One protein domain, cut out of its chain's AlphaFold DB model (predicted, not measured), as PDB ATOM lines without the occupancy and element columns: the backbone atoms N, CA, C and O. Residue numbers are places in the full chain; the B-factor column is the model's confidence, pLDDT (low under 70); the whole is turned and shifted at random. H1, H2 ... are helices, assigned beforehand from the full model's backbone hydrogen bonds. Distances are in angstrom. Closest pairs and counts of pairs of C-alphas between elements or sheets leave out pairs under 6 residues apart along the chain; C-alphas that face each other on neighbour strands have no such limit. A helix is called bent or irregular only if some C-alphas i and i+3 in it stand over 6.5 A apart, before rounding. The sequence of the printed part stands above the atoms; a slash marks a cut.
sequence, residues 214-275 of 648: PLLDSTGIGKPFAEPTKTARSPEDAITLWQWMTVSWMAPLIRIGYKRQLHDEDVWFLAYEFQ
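AT A GLANCE: This is residues 214 to 275 of the 648 residues of the protein "Decedc22-6af6-4678-918c-2cabcf95471d" of Thermothielavioides terrestris (UniProt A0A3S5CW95). Little regular structure is here: two long unnamed stretches, with two short helices and one longer helix, H3, between them. The first stretch loops round to H1; after H3 the last stretch folds back along the length of the domain. The printed part has 62 residues and is all helix in class, with H1, H2 and H3 in that order holding 22 residues. It is compact, with a radius of gyration of the C-alphas of 11.6 A, yet elongated, spanning 37 by 24 by 18 A.

HOW THE PARTS SIT: Past residues 214 to 234, look at H1, residues 235 to 238: it is close to but not clearly touching H3, residues 248 to 259, with closest C-alphas Pro 235 and Trp 249 6.7 A apart. H2, residues 241 to 246, is close to but not clearly touching H3, with closest C-alphas Gln 243 and Trp 249 6.2 A apart; they run the same way at a steep tilt of 40 degrees. Every O i to N i+4 pair is within hydrogen-bond range in H2, 6 of 8 in H3; H1 is too short for one.

IN THESE COORDINATES: Find C-alpha 235 at (6.129, 23.851, -15.720), where H1 begins its 5.4 A; H2 covers 8.7 A. H3 runs 18.1 A to C-alpha 259 at (-2.354, 32.845, -32.435), and is irregular: C-alphas 249 and 252 are 7.2 A apart.

THE WHOLE: The farthest C-alphas, Leu 215 and Arg 260, are 37.0 A apart. Both links between helices are tight, the printed part has no cut, and no printed residue is under 70 in pLDDT.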
ATOM      1  N   PRO A 214       6.807  15.646  -4.317       84.31
ATOM      2  CA  PRO A 214       5.587  16.390  -4.011       84.31
ATOM      3  C   PRO A 214       5.615  17.118  -2.658       84.31
ATOM      4  O   PRO A 214       4.720  17.915  -2.401       84.31
ATOM      5  N   LEU A 215       6.594  16.852  -1.783       83.12
ATOM      6  CA  LEU A 215       6.759  17.619  -0.544       83.12
ATOM      7  C   LEU A 215       7.472  18.963  -0.727       83.12
ATOM      8  O   LEU A 215       7.451  19.776   0.194       83.12
ATOM      9  N   LEU A 216       8.146  19.181  -1.858       83.88
ATOM     10  CA  LEU A 216       8.801  20.457  -2.126       83.88
ATOM     11  C   LEU A 216       7.755  21.523  -2.438       83.88
ATOM     12  O   LEU A 216       6.767  21.254  -3.121       83.88
ATOM     13  N   ASP A 217       8.010  22.749  -1.985       84.44
ATOM     14  CA  ASP A 217       7.093  23.858  -2.213       84.44
ATOM     15  C   ASP A 217       6.867  24.080  -3.718       84.44
ATOM     16  O   ASP A 217       7.808  24.221  -4.507       84.44
ATOM     17  N   SER A 218       5.605  24.045  -4.138       84.19
ATOM     18  CA  SER A 218       5.184  24.256  -5.521       84.19
ATOM     19  C   SER A 218       4.670  25.672  -5.773       84.19
ATOM     20  O   SER A 218       4.178  25.946  -6.871       84.19
ATOM     21  N   THR A 219       4.746  26.573  -4.786       85.38
ATOM     22  CA  THR A 219       4.350  27.967  -4.994       85.38
ATOM     23  C   THR A 219       5.190  28.609  -6.106       85.38
ATOM     24  O   THR A 219       6.390  28.362  -6.267       85.38
ATOM     25  N   GLY A 220       4.518  29.382  -6.963       86.06
ATOM     26  CA  GLY A 220       5.155  30.066  -8.088       86.06
ATOM     27  C   GLY A 220       5.618  29.169  -9.243       86.06
ATOM     28  O   GLY A 220       6.348  29.661 -10.097       86.06
ATOM     29  N   ILE A 221       5.234  27.887  -9.310       91.81
ATOM     30  CA  ILE A 221       5.483  27.029 -10.486       91.81
ATOM     31  C   ILE A 221       4.249  27.018 -11.394       91.81
ATOM     32  O   ILE A 221       3.124  26.819 -10.931       91.81
ATOM     33  N   GLY A 222       4.455  27.222 -12.697       89.69
ATOM     34  CA  GLY A 222       3.397  27.137 -13.696       89.69
ATOM     35  C   GLY A 222       2.822  25.724 -13.773       89.69
ATOM     36  O   GLY A 222       3.559  24.744 -13.849       89.69
ATOM     37  N   LYS A 223       1.493  25.594 -13.762       90.88
ATOM     38  CA  LYS A 223       0.847  24.283 -13.923       90.88
ATOM     39  C   LYS A 223       1.028  23.777 -15.361       90.88
ATOM     40  O   LYS A 223       0.942  24.584 -16.292       90.88
ATOM     41  N   PRO A 224       1.213  22.461 -15.582       88.50
ATOM     42  CA  PRO A 224       1.213  21.900 -16.928       88.50
ATOM     43  C   PRO A 224      -0.071  22.287 -17.672       88.50
ATOM     44  O   PRO A 224      -1.159  22.228 -17.103       88.50
ATOM     45  N   PHE A 225       0.062  22.684 -18.937       91.62
ATOM     46  CA  PHE A 225      -1.036  23.120 -19.813       91.62
ATOM     47  C   PHE A 225      -1.751  24.433 -19.441       91.62
ATOM     48  O   PHE A 225      -2.651  24.845 -20.173       91.62
ATOM     49  N   ALA A 226      -1.348  25.112 -18.362       91.25
ATOM     50  CA  ALA A 226      -1.812  26.465 -18.073       91.25
ATOM     51  C   ALA A 226      -1.144  27.493 -18.999       91.25
ATOM     52  O   ALA A 226      -0.118  27.215 -19.630       91.25
ATOM     53  N   GLU A 227      -1.730  28.685 -19.079       89.69
ATOM     54  CA  GLU A 227      -1.135  29.779 -19.840       89.69
ATOM     55  C   GLU A 227       0.215  30.192 -19.224       89.69
ATOM     56  O   GLU A 227       0.354  30.234 -17.997       89.69
ATOM     57  N   PRO A 228       1.240  30.432 -20.058       91.50
ATOM     58  CA  PRO A 228       2.541  30.858 -19.597       91.50
ATOM     59  C   PRO A 228       2.493  32.275 -19.040       91.50
ATOM     60  O   PRO A 228       1.762  33.136 -19.520       91.50
ATOM     61  N   THR A 229       3.278  32.508 -17.994       90.00
ATOM     62  CA  THR A 229       3.366  33.812 -17.337       90.00
ATOM     63  C   THR A 229       4.787  34.029 -16.850       90.00
ATOM     64  O   THR A 229       5.377  33.131 -16.248       90.00
ATOM     65  N   LYS A 230       5.309  35.243 -17.034       90.94
ATOM     66  CA  LYS A 230       6.658  35.647 -16.597       90.94
ATOM     67  C   LYS A 230       6.932  35.495 -15.097       90.94
ATOM     68  O   LYS A 230       8.085  35.351 -14.702       90.94
ATOM     69  N   THR A 231       5.908  35.552 -14.249       89.81
ATOM     70  CA  THR A 231       6.054  35.426 -12.787       89.81
ATOM     71  C   THR A 231       6.181  33.979 -12.324       89.81
ATOM     72  O   THR A 231       6.777  33.722 -11.279       89.81
ATOM     73  N   ALA A 232       5.637  33.032 -13.090       91.94
ATOM     74  CA  ALA A 232       5.652  31.620 -12.751       91.94
ATOM     75  C   ALA A 232       6.874  30.925 -13.367       91.94
ATOM     76  O   ALA A 232       7.204  31.127 -14.538       91.94
ATOM     77  N   ARG A 233       7.529  30.060 -12.588       92.62
ATOM     78  CA  ARG A 233       8.583  29.160 -13.071       92.62
ATOM     79  C   ARG A 233       8.045  28.199 -14.122       92.62
ATOM     80  O   ARG A 233       6.866  27.841 -14.098       92.62
ATOM     81  N   SER A 234       8.939  27.759 -15.003       93.06
ATOM     82  CA  SER A 234       8.663  26.749 -16.023       93.06
ATOM     83  C   SER A 234       7.906  25.545 -15.441       93.06
ATOM     84  O   SER A 234       8.335  25.003 -14.415       93.06
ATOM     85  N   PRO A 235       6.835  25.068 -16.107       93.38
ATOM     86  CA  PRO A 235       6.129  23.851 -15.720       93.38
ATOM     87  C   PRO A 235       7.025  22.618 -15.687       93.38
ATOM     88  O   PRO A 235       6.664  21.641 -15.043       93.38
ATOM     89  N   GLU A 236       8.190  22.670 -16.338       91.25
ATOM     90  CA  GLU A 236       9.234  21.643 -16.308       91.25
ATOM     91  C   GLU A 236       9.635  21.212 -14.889       91.25
ATOM     92  O   GLU A 236       9.956  20.044 -14.681       91.25
ATOM     93  N   ASP A 237       9.541  22.103 -13.895       90.69
ATOM     94  CA  ASP A 237       9.801  21.748 -12.494       90.69
ATOM     95  C   ASP A 237       8.692  20.837 -11.906       90.69
ATOM     96  O   ASP A 237       8.919  20.163 -10.909       90.69
ATOM     97  N   ALA A 238       7.489  20.768 -12.491       90.19
ATOM     98  CA  ALA A 238       6.321  20.069 -11.929       90.19
ATOM     99  C   ALA A 238       5.618  19.103 -12.908       90.19
ATOM    100  O   ALA A 238       4.407  18.885 -12.811       90.19
ATOM    101  N   ILE A 239       6.362  18.505 -13.841       93.50
ATOM    102  CA  ILE A 239       5.831  17.534 -14.814       93.50
ATOM    103  C   ILE A 239       5.937  16.070 -14.361       93.50
ATOM    104  O   ILE A 239       6.748  15.689 -13.507       93.50
ATOM    105  N   THR A 240       5.116  15.222 -14.982       94.81
ATOM    106  CA  THR A 240       5.253  13.759 -14.917       94.81
ATOM    107  C   THR A 240       6.312  13.255 -15.897       94.81
ATOM    108  O   THR A 240       6.712  13.964 -16.826       94.81
ATOM    109  N   LEU A 241       6.744  12.002 -15.732       92.88
ATOM    110  CA  LEU A 241       7.692  11.382 -16.661       92.88
ATOM    111  C   LEU A 241       7.140  11.345 -18.097       92.88
ATOM    112  O   LEU A 241       7.864  11.681 -19.030       92.88
ATOM    113  N   TRP A 242       5.855  11.032 -18.285       94.44
ATOM    114  CA  TRP A 242       5.213  11.038 -19.605       94.44
ATOM    115  C   TRP A 242       5.219  12.419 -20.269       94.44
ATOM    116  O   TRP A 242       5.547  12.553 -21.449       94.44
ATOM    117  N   GLN A 243       4.881  13.464 -19.509       95.31
ATOM    118  CA  GLN A 243       4.869  14.842 -20.008       95.31
ATOM    119  C   GLN A 243       6.276  15.327 -20.373       95.31
ATOM    120  O   GLN A 243       6.434  16.089 -21.326       95.31
ATOM    121  N   TRP A 244       7.298  14.867 -19.645       93.94
ATOM    122  CA  TRP A 244       8.697  15.118 -19.985       93.94
ATOM    123  C   TRP A 244       9.107  14.390 -21.267       93.94
ATOM    124  O   TRP A 244       9.614  15.022 -22.190       93.94
ATOM    125  N   MET A 245       8.813  13.088 -21.363       93.88
ATOM    126  CA  MET A 245       9.139  12.252 -22.524       93.88
ATOM    127  C   MET A 245       8.530  12.773 -23.827       93.88
ATOM    128  O   MET A 245       9.174  12.706 -24.870       93.88
ATOM    129  N   THR A 246       7.306  13.294 -23.758       94.38
ATOM    130  CA  THR A 246       6.555  13.805 -24.914       94.38
ATOM    131  C   THR A 246       6.727  15.309 -25.143       94.38
ATOM    132  O   THR A 246       6.243  15.828 -26.146       94.38
ATOM    133  N   VAL A 247       7.387  16.025 -24.222       94.62
ATOM    134  CA  VAL A 247       7.513  17.498 -24.219       94.62
ATOM    135  C   VAL A 247       6.142  18.199 -24.317       94.62
ATOM    136  O   VAL A 247       6.007  19.319 -24.815       94.62
ATOM    137  N   SER A 248       5.083  17.554 -23.816       94.62
ATOM    138  CA  SER A 248       3.701  18.026 -23.984       94.62
ATOM    139  C   SER A 248       3.425  19.346 -23.258       94.62
ATOM    140  O   SER A 248       2.531  20.097 -23.641       94.62
ATOM    141  N   TRP A 249       4.195  19.647 -22.211       92.94
ATOM    142  CA  TRP A 249       4.052  20.851 -21.390       92.94
ATOM    143  C   TRP A 249       4.313  22.156 -22.157       92.94
ATOM    144  O   TRP A 249       3.849  23.208 -21.730       92.94
ATOM    145  N   MET A 250       4.997  22.100 -23.305       93.44
ATOM    146  CA  MET A 250       5.275  23.265 -24.155       93.44
ATOM    147  C   MET A 250       4.081  23.660 -25.049       93.44
ATOM    148  O   MET A 250       4.076  24.743 -25.639       93.44
ATOM    149  N   ALA A 251       3.043  22.819 -25.133       95.19
ATOM    150  CA  ALA A 251       1.880  23.038 -25.995       95.19
ATOM    151  C   ALA A 251       1.173  24.405 -25.812       95.19
ATOM    152  O   ALA A 251       0.815  25.002 -26.831       95.19
ATOM    153  N   PRO A 252       0.987  24.957 -24.592       94.69
ATOM    154  CA  PRO A 252       0.359  26.271 -24.411       94.69
ATOM    155  C   PRO A 252       1.149  27.404 -25.062       94.69
ATOM    156  O   PRO A 252       0.566  28.249 -25.736       94.69
ATOM    157  N   LEU A 253       2.478  27.383 -24.919       94.31
ATOM    158  CA  LEU A 253       3.363  28.395 -25.493       94.31
ATOM    159  C   LEU A 253       3.316  28.359 -27.025       94.31
ATOM    160  O   LEU A 253       3.169  29.396 -27.669       94.31
ATOM    161  N   ILE A 254       3.351  27.157 -27.612       95.19
ATOM    162  CA  ILE A 254       3.212  26.964 -29.065       95.19
ATOM    163  C   ILE A 254       1.844  27.464 -29.544       95.19
ATOM    164  O   ILE A 254       1.750  28.140 -30.567       95.19
ATOM    165  N   ARG A 255       0.774  27.176 -28.792       95.75
ATOM    166  CA  ARG A 255      -0.586  27.615 -29.129       95.75
ATOM    167  C   ARG A 255      -0.726  29.136 -29.113       95.75
ATOM    168  O   ARG A 255      -1.439  29.671 -29.959       95.75
ATOM    169  N   ILE A 256      -0.077  29.828 -28.177       95.12
ATOM    170  CA  ILE A 256      -0.063  31.298 -28.143       95.12
ATOM    171  C   ILE A 256       0.738  31.840 -29.322       95.12
ATOM    172  O   ILE A 256       0.211  32.679 -30.044       95.12
ATOM    173  N   GLY A 257       1.932  31.292 -29.579       95.75
ATOM    174  CA  GLY A 257       2.768  31.678 -30.720       95.75
ATOM    175  C   GLY A 257       2.108  31.451 -32.085       95.75
ATOM    176  O   GLY A 257       2.385  32.180 -33.032       95.75
ATOM    177  N   TYR A 258       1.199  30.476 -32.190       96.69
ATOM    178  CA  TYR A 258       0.372  30.278 -33.385       96.69
ATOM    179  C   TYR A 258      -0.713  31.356 -33.541       96.69
ATOM    180  O   TYR A 258      -1.062  31.727 -34.657       96.69
ATOM    181  N   LYS A 259      -1.272  31.848 -32.429       96.75
ATOM    182  CA  LYS A 259      -2.354  32.845 -32.435       96.75
ATOM    183  C   LYS A 259      -1.846  34.279 -32.577       96.75
ATOM    184  O   LYS A 259      -2.528  35.096 -33.186       96.75
ATOM    185  N   ARG A 260      -0.706  34.603 -31.962       95.75
ATOM    186  CA  ARG A 260      -0.121  35.947 -31.941       95.75
ATOM    187  C   ARG A 260       1.387  35.899 -31.721       95.75
ATOM    188  O   ARG A 260       1.935  34.884 -31.301       95.75
ATOM    189  N   GLN A 261       2.049  37.026 -31.966       95.88
ATOM    190  CA  GLN A 261       3.456  37.194 -31.624       95.88
ATOM    191  C   GLN A 261       3.660  37.061 -30.105       95.88
ATOM    192  O   GLN A 261       2.866  37.577 -29.316       95.88
ATOM    193  N   LEU A 262       4.717  36.341 -29.716       95.38
ATOM    194  CA  LEU A 262       5.098  36.150 -28.317       95.38
ATOM    195  C   LEU A 262       5.788  37.404 -27.775       95.38
ATOM    196  O   LEU A 262       6.695  37.943 -28.418       95.38
ATOM    197  N   HIS A 263       5.383  37.820 -26.578       93.75
ATOM    198  CA  HIS A 263       6.030  38.870 -25.797       93.75
ATOM    199  C   HIS A 263       6.696  38.286 -24.544       93.75
ATOM    200  O   HIS A 263       6.434  37.147 -24.159       93.75
ATOM    201  N   ASP A 264       7.551  39.068 -23.881       91.75
ATOM    202  CA  ASP A 264       8.285  38.637 -22.677       91.75
ATOM    203  C   ASP A 264       7.368  38.189 -21.525       91.75
ATOM    204  O   ASP A 264       7.784  37.425 -20.657       91.75
ATOM    205  N   GLU A 265       6.129  38.679 -21.491       92.31
ATOM    206  CA  GLU A 265       5.107  38.296 -20.511       92.31
ATOM    207  C   GLU A 265       4.550  36.880 -20.727       92.31
ATOM    208  O   GLU A 265       4.161  36.226 -19.756       92.31
ATOM    209  N   ASP A 266       4.616  36.378 -21.965       92.56
ATOM    210  CA  ASP A 266       4.114  35.066 -22.390       92.56
ATOM    211  C   ASP A 266       5.131  33.939 -22.199       92.56
ATOM    212  O   ASP A 266       4.900  32.809 -22.625       92.56
ATOM    213  N   VAL A 267       6.295  34.230 -21.621       92.94
ATOM    214  CA  VAL A 267       7.378  33.261 -21.452       92.94
ATOM    215  C   VAL A 267       7.561  32.984 -19.969       92.94
ATOM    216  O   VAL A 267       7.697  33.904 -19.168       92.94
ATOM    217  N   TRP A 268       7.576  31.704 -19.596       94.75
ATOM    218  CA  TRP A 268       7.823  31.299 -18.213       94.75
ATOM    219  C   TRP A 268       9.177  31.786 -17.701       94.75
ATOM    220  O   TRP A 268      10.160  31.873 -18.443       94.75
ATOM    221  N   PHE A 269       9.255  31.992 -16.389       93.38
ATOM    222  CA  PHE A 269      10.537  32.150 -15.721       93.38
ATOM    223  C   PHE A 269      11.360  30.852 -15.784       93.38
ATOM    224  O   PHE A 269      10.815  29.749 -15.886       93.38
ATOM    225  N   LEU A 270      12.690  30.970 -15.703       91.81
ATOM    226  CA  LEU A 270      13.599  29.827 -15.801       91.81
ATOM    227  C   LEU A 270      13.302  28.768 -14.725       91.81
ATOM    228  O   LEU A 270      13.039  29.093 -13.561       91.81
ATOM    229  N   ALA A 271      13.402  27.499 -15.129       90.94
ATOM    230  CA  ALA A 271      13.312  26.351 -14.231       90.94
ATOM    231  C   ALA A 271      14.417  26.402 -13.161       90.94
ATOM    232  O   ALA A 271      15.470  27.021 -13.368       90.94
ATOM    233  N   TYR A 272      14.196  25.737 -12.028       88.81
ATOM    234  CA  TYR A 272      15.071  25.827 -10.856       88.81
ATOM    235  C   TYR A 272      16.544  25.501 -11.162       88.81
ATOM    236  O   TYR A 272      17.452  26.221 -10.738       88.81
ATOM    237  N   GLU A 273      16.793  24.454 -11.957       87.44
ATOM    238  CA  GLU A 273      18.143  23.998 -12.326       87.44
ATOM    239  C   GLU A 273      18.901  24.953 -13.270       87.44
ATOM    240  O   GLU A 273      20.084  24.722 -13.521       87.44
ATOM    241  N   PHE A 274      18.254  26.005 -13.790       90.69
ATOM    242  CA  PHE A 274      18.832  26.968 -14.743       90.69
ATOM    243  C   PHE A 274      18.954  28.397 -14.184       90.69
ATOM    244  O   PHE A 274      19.367  29.323 -14.889       90.69
ATOM    245  N   GLN A 275      18.620  28.611 -12.908       91.06
ATOM    246  CA  GLN A 275      18.699  29.930 -12.280       91.06
ATOM    247  C   GLN A 275      20.149  30.350 -12.000       91.06
ATOM    248  O   GLN A 275      20.826  29.820 -11.118       91.06
TER     249      GLN A 275